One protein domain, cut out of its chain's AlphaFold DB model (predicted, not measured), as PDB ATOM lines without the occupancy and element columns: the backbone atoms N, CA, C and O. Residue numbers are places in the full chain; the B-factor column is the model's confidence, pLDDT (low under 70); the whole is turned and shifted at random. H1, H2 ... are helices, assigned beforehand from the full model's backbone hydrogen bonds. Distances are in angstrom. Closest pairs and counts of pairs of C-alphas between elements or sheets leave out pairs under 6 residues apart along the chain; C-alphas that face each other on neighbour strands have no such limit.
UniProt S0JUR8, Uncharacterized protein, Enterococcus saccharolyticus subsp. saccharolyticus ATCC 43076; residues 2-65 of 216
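What this domain is: This is residues 2 to 65 of the 216 residues of an uncharacterized protein of Enterococcus saccharolyticus subsp. saccharolyticus ATCC 43076 (UniProt S0JUR8). This domain has little regular structure: from the short helix H1 a long unnamed stretch, residues 8 to 46, runs out past H2, turns back around residues 26 to 33 and returns into H2. Residues 59 to 65, which include H3, stick out. The printed part has 64 residues with three named helices in the order H1, H2, H3 and no named strand; the class is all helix, with 17 residues in named elements. The whole is loose, with a radius of gyration of the C-alphas of 14.7 A, and elongated, spanning 45 by 24 by 17 A.

How they stand to each other: H2, residues 47 to 53, and H1, residues 2 to 7, only just touch, with 3 pairs of C-alphas within 8 A. Their closest C-alphas, of Asn 2 and Leu 52, are 5.2 A apart. They run the same way at a shallow tilt of 11 degrees. H3, residues 60 to 63, is apart from both. In H1 and H2 every O i to N i+4 pair is within hydrogen-bond range; H3 is too short for such a pair.

Where its parts are: H2 measures 9.9 A, H1 8.7 A and H3 4.9 A. C-alpha 2 begins H1 at (-35.197, -16.033, -22.823); C-alpha 63 ends H3 at (-35.390, -27.636, -7.390).

The domain as a whole: The farthest C-alphas, of Ala 32 and Lys 65, are 46.0 A apart. The printed part has no cut. The link H1 to H2 is long. Residues 25 to 35 and 58 to 65 have pLDDT under 70.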
ATOM      1  N   ASN A   2     -34.235 -15.009 -23.275       88.44
ATOM      2  CA  ASN A   2     -35.197 -16.033 -22.823       88.44
ATOM      3  C   ASN A   2     -35.578 -17.064 -23.915       88.44
ATOM      4  O   ASN A   2     -35.429 -18.262 -23.701       88.44
ATOM      5  N   GLN A   3     -35.934 -16.608 -25.123       88.69
ATOM      6  CA  GLN A   3     -36.221 -17.497 -26.263       88.69
ATOM      7  C   GLN A   3     -35.044 -18.411 -26.643       88.69
ATOM      8  O   GLN A   3     -35.242 -19.576 -26.974       88.69
ATOM      9  N   PHE A   4     -33.810 -17.898 -26.586       89.31
ATOM     10  CA  PHE A   4     -32.614 -18.689 -26.876       89.31
ATOM     11  C   PHE A   4     -32.414 -19.774 -25.817       89.31
ATOM     12  O   PHE A   4     -32.223 -20.934 -26.164       89.31
ATOM     13  N   ALA A   5     -32.534 -19.417 -24.538       86.62
ATOM     14  CA  ALA A   5     -32.401 -20.364 -23.439       86.62
ATOM     15  C   ALA A   5     -33.441 -21.489 -23.490       86.62
ATOM     16  O   ALA A   5     -33.105 -22.633 -23.206       86.62
ATOM     17  N   GLN A   6     -34.671 -21.184 -23.912       84.25
ATOM     18  CA  GLN A   6     -35.693 -22.202 -24.171       84.25
ATOM     19  C   GLN A   6     -35.309 -23.099 -25.350       84.25
ATOM     20  O   GLN A   6     -35.396 -24.318 -25.243       84.25
ATOM     21  N   LYS A   7     -34.828 -22.513 -26.457       88.88
ATOM     22  CA  LYS A   7     -34.409 -23.259 -27.653       88.88
ATOM     23  C   LYS A   7     -33.288 -24.260 -27.361       88.88
ATOM     24  O   LYS A   7     -33.301 -25.350 -27.920       88.88
ATOM     25  N   VAL A   8     -32.328 -23.891 -26.516       88.94
ATOM     26  CA  VAL A   8     -31.183 -24.744 -26.150       88.94
ATOM     27  C   VAL A   8     -31.380 -25.491 -24.825       88.94
ATOM     28  O   VAL A   8     -30.427 -26.058 -24.304       88.94
ATOM     29  N   GLN A   9     -32.602 -25.486 -24.279       84.62
ATOM     30  CA  GLN A   9     -32.976 -26.207 -23.056       84.62
ATOM     31  C   GLN A   9     -32.054 -25.927 -21.853       84.62
ATOM     32  O   GLN A   9     -31.687 -26.833 -21.106       84.62
ATOM     33  N   LEU A  10     -31.678 -24.660 -21.632       81.56
ATOM     34  CA  LEU A  10     -30.887 -24.292 -20.453       81.56
ATOM     35  C   LEU A  10     -31.699 -24.528 -19.177       81.56
ATOM     36  O   LEU A  10     -32.744 -23.913 -18.971       81.56
ATOM     37  N   GLY A  11     -31.171 -25.367 -18.285       75.00
ATOM     38  CA  GLY A  11     -31.817 -25.694 -17.011       75.00
ATOM     39  C   GLY A  11     -31.857 -24.543 -16.000       75.00
ATOM     40  O   GLY A  11     -32.598 -24.607 -15.024       75.00
ATOM     41  N   ARG A  12     -31.074 -23.475 -16.212       79.06
ATOM     42  CA  ARG A  12     -31.027 -22.313 -15.317       79.06
ATOM     43  C   ARG A  12     -30.643 -21.039 -16.062       79.06
ATOM     44  O   ARG A  12     -29.780 -21.053 -16.935       79.06
ATOM     45  N   MET A  13     -31.230 -19.925 -15.632       79.31
ATOM     46  CA  MET A  13     -30.824 -18.580 -16.024       79.31
ATOM     47  C   MET A  13     -30.580 -17.732 -14.778       79.31
ATOM     48  O   MET A  13     -31.386 -17.742 -13.851       79.31
ATOM     49  N   SER A  14     -29.468 -17.006 -14.767       83.44
ATOM     50  CA  SER A  14     -29.092 -16.092 -13.689       83.44
ATOM     51  C   SER A  14     -28.794 -14.725 -14.295       83.44
ATOM     52  O   SER A  14     -28.246 -14.646 -15.392       83.44
ATOM     53  N   MET A  15     -29.130 -13.653 -13.581       83.50
ATOM     54  CA  MET A  15     -28.767 -12.293 -13.974       83.50
ATOM     55  C   MET A  15     -28.180 -11.533 -12.789       83.50
ATOM     56  O   MET A  15     -28.596 -11.736 -11.646       83.50
ATOM     57  N   TRP A  16     -27.232 -10.643 -13.075       79.50
ATOM     58  CA  TRP A  16     -26.687  -9.698 -12.108       79.50
ATOM     59  C   TRP A  16     -26.997  -8.259 -12.561       79.50
ATOM     60  O   TRP A  16     -26.749  -7.923 -13.716       79.50
ATOM     61  N   SER A  17     -27.538  -7.373 -11.722       76.50
ATOM     62  CA  SER A  17     -27.952  -7.563 -10.323       76.50
ATOM     63  C   SER A  17     -29.446  -7.287 -10.154       76.50
ATOM     64  O   SER A  17     -30.009  -6.413 -10.812       76.50
ATOM     65  N   ALA A  18     -30.087  -7.998  -9.221       80.31
ATOM     66  CA  ALA A  18     -31.475  -7.726  -8.839       80.31
ATOM     67  C   ALA A  18     -31.658  -6.297  -8.288       80.31
ATOM     68  O   ALA A  18     -32.736  -5.716  -8.407       80.31
ATOM     69  N   ASN A  19     -30.594  -5.704  -7.734       81.88
ATOM     70  CA  ASN A  19     -30.607  -4.322  -7.259       81.88
ATOM     71  C   ASN A  19     -30.858  -3.333  -8.403       81.88
ATOM     72  O   ASN A  19     -31.558  -2.350  -8.189       81.88
ATOM     73  N   ARG A  20     -30.379  -3.631  -9.618       84.69
ATOM     74  CA  ARG A  20     -30.541  -2.779 -10.807       84.69
ATOM     75  C   ARG A  20     -31.855  -2.992 -11.553       84.69
ATOM     76  O   ARG A  20     -32.193  -2.177 -12.406       84.69
ATOM     77  N   ASP A  21     -32.617  -4.037 -11.237       89.50
ATOM     78  CA  ASP A  21     -33.892  -4.324 -11.899       89.50
ATOM     79  C   ASP A  21     -35.049  -3.516 -11.294       89.50
ATOM     80  O   ASP A  21     -35.988  -4.031 -10.682       89.50
ATOM     81  N   ARG A  22     -34.923  -2.196 -11.402       87.12
ATOM     82  CA  ARG A  22     -35.928  -1.216 -10.995       87.12
ATOM     83  C   ARG A  22     -35.830   0.046 -11.836       87.12
ATOM     84  O   ARG A  22     -34.849   0.233 -12.570       87.12
ATOM     85  N   LYS A  23     -36.860   0.883 -11.742       85.38
ATOM     86  CA  LYS A  23     -36.896   2.188 -12.405       85.38
ATOM     87  C   LYS A  23     -35.797   3.112 -11.897       85.38
ATOM     88  O   LYS A  23     -35.412   3.057 -10.728       85.38
ATOM     89  N   SER A  24     -35.333   3.979 -12.783       74.56
ATOM     90  CA  SER A  24     -34.412   5.059 -12.434       74.56
ATOM     91  C   SER A  24     -35.127   6.166 -11.659       74.56
ATOM     92  O   SER A  24     -36.328   6.376 -11.838       74.56
ATOM     93  N   ASN A  25     -34.390   6.879 -10.804       67.31
ATOM     94  CA  ASN A  25     -34.894   8.104 -10.190       67.31
ATOM     95  C   ASN A  25     -34.679   9.278 -11.169       67.31
ATOM     96  O   ASN A  25     -33.524   9.537 -11.513       67.31
ATOM     97  N   PRO A  26     -35.735   9.981 -11.618       61.31
ATOM     98  CA  PRO A  26     -35.594  11.115 -12.533       61.31
ATOM     99  C   PRO A  26     -34.762  12.276 -11.961       61.31
ATOM    100  O   PRO A  26     -34.162  13.014 -12.738       61.31
ATOM    101  N   ASP A  27     -34.652  12.402 -10.634       61.03
ATOM    102  CA  ASP A  27     -33.923  13.502  -9.983       61.03
ATOM    103  C   ASP A  27     -32.391  13.314  -9.960       61.03
ATOM    104  O   ASP A  27     -31.655  14.220  -9.568       61.03
ATOM    105  N   TYR A  28     -31.882  12.138 -10.353       54.19
ATOM    106  CA  TYR A  28     -30.451  11.825 -10.291       54.19
ATOM    107  C   TYR A  28     -30.034  10.905 -11.445       54.19
ATOM    108  O   TYR A  28     -30.091   9.681 -11.341       54.19
ATOM    109  N   LEU A  29     -29.604  11.491 -12.567       55.78
ATOM    110  CA  LEU A  29     -29.117  10.755 -13.739       55.78
ATOM    111  C   LEU A  29     -27.765  11.310 -14.220       55.78
ATOM    112  O   LEU A  29     -27.722  12.080 -15.181       55.78
ATOM    113  N   PRO A  30     -26.634  10.927 -13.598       57.75
ATOM    114  CA  PRO A  30     -25.335  11.140 -14.222       57.75
ATOM    115  C   PRO A  30     -25.245  10.293 -15.504       57.75
ATOM    116  O   PRO A  30     -25.048   9.084 -15.452       57.75
ATOM    117  N   THR A  31     -25.377  10.923 -16.674       63.44
ATOM    118  CA  THR A  31     -25.339  10.259 -17.997       63.44
ATOM    119  C   THR A  31     -23.959   9.714 -18.378       63.44
ATOM    120  O   THR A  31     -23.837   8.968 -19.346       63.44
ATOM    121  N   ALA A  32     -22.924  10.055 -17.604       68.44
ATOM    122  CA  ALA A  32     -21.550   9.590 -17.780       68.44
ATOM    123  C   ALA A  32     -21.172   8.398 -16.877       68.44
ATOM    124  O   ALA A  32     -20.048   7.906 -16.975       68.44
ATOM    125  N   LEU A  33     -22.068   7.932 -15.996       65.94
ATOM    126  CA  LEU A  33     -21.782   6.854 -15.045       65.94
ATOM    127  C   LEU A  33     -22.869   5.776 -15.090       65.94
ATOM    128  O   LEU A  33     -24.061   6.062 -14.997       65.94
ATOM    129  N   VAL A  34     -22.453   4.514 -15.196       69.88
ATOM    130  CA  VAL A  34     -23.377   3.378 -15.111       69.88
ATOM    131  C   VAL A  34     -23.808   3.198 -13.657       69.88
ATOM    132  O   VAL A  34     -22.975   2.980 -12.783       69.88
ATOM    133  N   SER A  35     -25.116   3.266 -13.414       69.19
ATOM    134  CA  SER A  35     -25.701   3.063 -12.087       69.19
ATOM    135  C   SER A  35     -25.663   1.595 -11.662       69.19
ATOM    136  O   SER A  35     -26.030   0.703 -12.433       69.19
ATOM    137  N   ASP A  36     -25.270   1.350 -10.415       73.31
ATOM    138  CA  ASP A  36     -25.316   0.057  -9.725       73.31
ATOM    139  C   ASP A  36     -26.642  -0.183  -8.972       73.31
ATOM    140  O   ASP A  36     -26.880  -1.285  -8.472       73.31
ATOM    141  N   ILE A  37     -27.537   0.812  -8.958       74.12
ATOM    142  CA  ILE A  37     -28.804   0.804  -8.206       74.12
ATOM    143  C   ILE A  37     -30.066   0.856  -9.083       74.12
ATOM    144  O   ILE A  37     -31.154   0.564  -8.591       74.12
ATOM    145  N   TYR A  38     -29.966   1.208 -10.366       79.12
ATOM    146  CA  TYR A  38     -31.106   1.218 -11.292       79.12
ATOM    147  C   TYR A  38     -30.693   0.908 -12.733       79.12
ATOM    148  O   TYR A  38     -29.518   0.951 -13.105       79.12
ATOM    149  N   SER A  39     -31.687   0.568 -13.549       81.00
ATOM    150  CA  SER A  39     -31.496   0.068 -14.911       81.00
ATOM    151  C   SER A  39     -31.147   1.141 -15.943       81.00
ATOM    152  O   SER A  39     -30.626   0.809 -17.004       81.00
ATOM    153  N   GLY A  40     -31.429   2.414 -15.653       79.81
ATOM    154  CA  GLY A  40     -31.266   3.505 -16.616       79.81
ATOM    155  C   GLY A  40     -32.413   3.608 -17.625       79.81
ATOM    156  O   GLY A  40     -32.357   4.457 -18.505       79.81
ATOM    157  N   VAL A  41     -33.456   2.778 -17.496       81.94
ATOM    158  CA  VAL A  41     -34.640   2.791 -18.366       81.94
ATOM    159  C   VAL A  41     -35.926   2.908 -17.549       81.94
ATOM    160  O   VAL A  41     -35.948   2.633 -16.345       81.94
ATOM    161  N   GLU A  42     -37.004   3.330 -18.206       84.00
ATOM    162  CA  GLU A  42     -38.345   3.268 -17.628       84.00
ATOM    163  C   GLU A  42     -38.829   1.820 -17.608       84.00
ATOM    164  O   GLU A  42     -38.893   1.154 -18.643       84.00
ATOM    165  N   GLN A  43     -39.140   1.320 -16.416       85.56
ATOM    166  CA  GLN A  43     -39.648  -0.030 -16.220       85.56
ATOM    167  C   GLN A  43     -40.366  -0.174 -14.881       85.56
ATOM    168  O   GLN A  43     -40.151   0.610 -13.959       85.56
ATOM    169  N   GLU A  44     -41.156  -1.234 -14.743       87.62
ATOM    170  CA  GLU A  44     -41.643  -1.683 -13.441       87.62
ATOM    171  C   GLU A  44     -40.525  -2.356 -12.629       87.62
ATOM    172  O   GLU A  44     -39.497  -2.788 -13.163       87.62
ATOM    173  N   ASN A  45     -40.715  -2.463 -11.312       84.25
ATOM    174  CA  ASN A  45     -39.786  -3.213 -10.469       84.25
ATOM    175  C   ASN A  45     -39.744  -4.684 -10.907       84.25
ATOM    176  O   ASN A  45     -40.782  -5.331 -11.038       84.25
ATOM    177  N   GLN A  46     -38.534  -5.219 -11.058       88.50
ATOM    178  CA  GLN A  46     -38.265  -6.599 -11.465       88.50
ATOM    179  C   GLN A  46     -38.718  -6.967 -12.894       88.50
ATOM    180  O   GLN A  46     -38.908  -8.148 -13.199       88.50
ATOM    181  N   ALA A  47     -38.924  -5.987 -13.780       90.69
ATOM    182  CA  ALA A  47     -39.428  -6.253 -15.124       90.69
ATOM    183  C   ALA A  47     -38.467  -7.129 -15.951       90.69
ATOM    184  O   ALA A  47     -38.929  -8.020 -16.672       90.69
ATOM    185  N   PHE A  48     -37.145  -6.964 -15.819       89.69
ATOM    186  CA  PHE A  48     -36.191  -7.844 -16.505       89.69
ATOM    187  C   PHE A  48     -36.249  -9.275 -15.968       89.69
ATOM    188  O   PHE A  48     -36.282 -10.219 -16.762       89.69
ATOM    189  N   ALA A  49     -36.324  -9.455 -14.646       89.06
ATOM    190  CA  ALA A  49     -36.461 -10.759 -14.006       89.06
ATOM    191  C   ALA A  49     -37.699 -11.494 -14.529       89.06
ATOM    192  O   ALA A  49     -37.612 -12.654 -14.930       89.06
ATOM    193  N   GLN A  50     -38.836 -10.797 -14.590       88.69
ATOM    194  CA  GLN A  50     -40.102 -11.355 -15.059       88.69
ATOM    195  C   GLN A  50     -40.028 -11.785 -16.529       88.69
ATOM    196  O   GLN A  50     -40.486 -12.874 -16.880       88.69
ATOM    197  N   GLN A  51     -39.405 -10.977 -17.394       89.50
ATOM    198  CA  GLN A  51     -39.238 -11.337 -18.805       89.50
ATOM    199  C   GLN A  51     -38.261 -12.501 -19.002       89.50
ATOM    200  O   GLN A  51     -38.487 -13.358 -19.857       89.50
ATOM    201  N   LEU A  52     -37.186 -12.567 -18.210       88.56
ATOM    202  CA  LEU A  52     -36.232 -13.675 -18.265       88.56
ATOM    203  C   LEU A  52     -36.822 -14.973 -17.708       88.56
ATOM    204  O   LEU A  52     -36.522 -16.036 -18.251       88.56
ATOM    205  N   GLN A  53     -37.692 -14.891 -16.700       86.56
ATOM    206  CA  GLN A  53     -38.408 -16.031 -16.127       86.56
ATOM    207  C   GLN A  53     -39.565 -16.519 -17.007       86.56
ATOM    208  O   GLN A  53     -40.014 -17.647 -16.836       86.56
ATOM    209  N   LYS A  54     -40.080 -15.721 -17.946       87.62
ATOM    210  CA  LYS A  54     -41.256 -16.098 -18.745       87.62
ATOM    211  C   LYS A  54     -41.107 -17.506 -19.348       87.62
ATOM    212  O   LYS A  54     -40.117 -17.798 -20.016       87.62
ATOM    213  N   ASN A  55     -42.091 -18.372 -19.098       83.06
ATOM    214  CA  ASN A  55     -42.120 -19.795 -19.481       83.06
ATOM    215  C   ASN A  55     -41.012 -20.687 -18.873       83.06
ATOM    216  O   ASN A  55     -40.895 -21.850 -19.247       83.06
ATOM    217  N   LEU A  56     -40.231 -20.184 -17.916       79.56
ATOM    218  CA  LEU A  56     -39.413 -20.978 -17.000       79.56
ATOM    219  C   LEU A  56     -40.218 -21.160 -15.711       79.56
ATOM    220  O   LEU A  56     -40.296 -20.271 -14.864       79.56
ATOM    221  N   THR A  57     -40.873 -22.309 -15.583       74.25
ATOM    222  CA  THR A  57     -41.758 -22.605 -14.446       74.25
ATOM    223  C   THR A  57     -41.021 -23.161 -13.232       74.25
ATOM    224  O   THR A  57     -41.626 -23.265 -12.169       74.25
ATOM    225  N   GLY A  58     -39.732 -23.493 -13.369       69.12
ATOM    226  CA  GLY A  58     -38.923 -24.061 -12.295       69.12
ATOM    227  C   GLY A  58     -38.809 -23.110 -11.106       69.12
ATOM    228  O   GLY A  58     -38.297 -21.996 -11.228       69.12
ATOM    229  N   LYS A  59     -39.285 -23.551  -9.942       66.88
ATOM    230  CA  LYS A  59     -39.134 -22.823  -8.675       66.88
ATOM    231  C   LYS A  59     -37.942 -23.365  -7.903       66.88
ATOM    232  O   LYS A  59     -37.738 -24.570  -7.867       66.88
ATOM    233  N   ILE A  60     -37.238 -22.503  -7.164       59.19
ATOM    234  CA  ILE A  60     -36.157 -22.930  -6.252       59.19
ATOM    235  C   ILE A  60     -36.660 -24.005  -5.268       59.19
ATOM    236  O   ILE A  60     -35.944 -24.953  -4.972       59.19
ATOM    237  N   ALA A  61     -37.920 -23.915  -4.826       59.59
ATOM    238  CA  ALA A  61     -38.555 -24.915  -3.963       59.59
ATOM    239  C   ALA A  61     -38.866 -26.256  -4.668       59.59
ATOM    240  O   ALA A  61     -38.920 -27.292  -4.013       59.59
ATOM    241  N   GLU A  62     -39.059 -26.256  -5.989       55.41
ATOM    242  CA  GLU A  62     -39.199 -27.480  -6.793       55.41
ATOM    243  C   GLU A  62     -37.818 -28.082  -7.097       55.41
ATOM    244  O   GLU A  62     -37.643 -29.296  -7.022       55.41
ATOM    245  N   SER A  63     -36.801 -27.237  -7.312       52.62
ATOM    246  CA  SER A  63     -35.390 -27.636  -7.390       52.62
ATOM    247  C   SER A  63     -34.832 -28.149  -6.059       52.62
ATOM    248  O   SER A  63     -33.903 -28.939  -6.071       52.62
ATOM    249  N   ALA A  64     -35.411 -27.778  -4.914       49.03
ATOM    250  CA  ALA A  64     -35.028 -28.330  -3.611       49.03
ATOM    251  C   ALA A  64     -35.387 -29.823  -3.458       49.03
ATOM    252  O   ALA A  64     -34.833 -30.493  -2.591       49.03
ATOM    253  N   LYS A  65     -36.293 -30.356  -4.298       44.91
ATOM    254  CA  LYS A  65     -36.541 -31.806  -4.418       44.91
ATOM    255  C   LYS A  65     -35.590 -32.498  -5.393       44.91
ATOM    256  O   LYS A  65     -35.391 -33.701  -5.270       44.91
TER     257      LYS A  65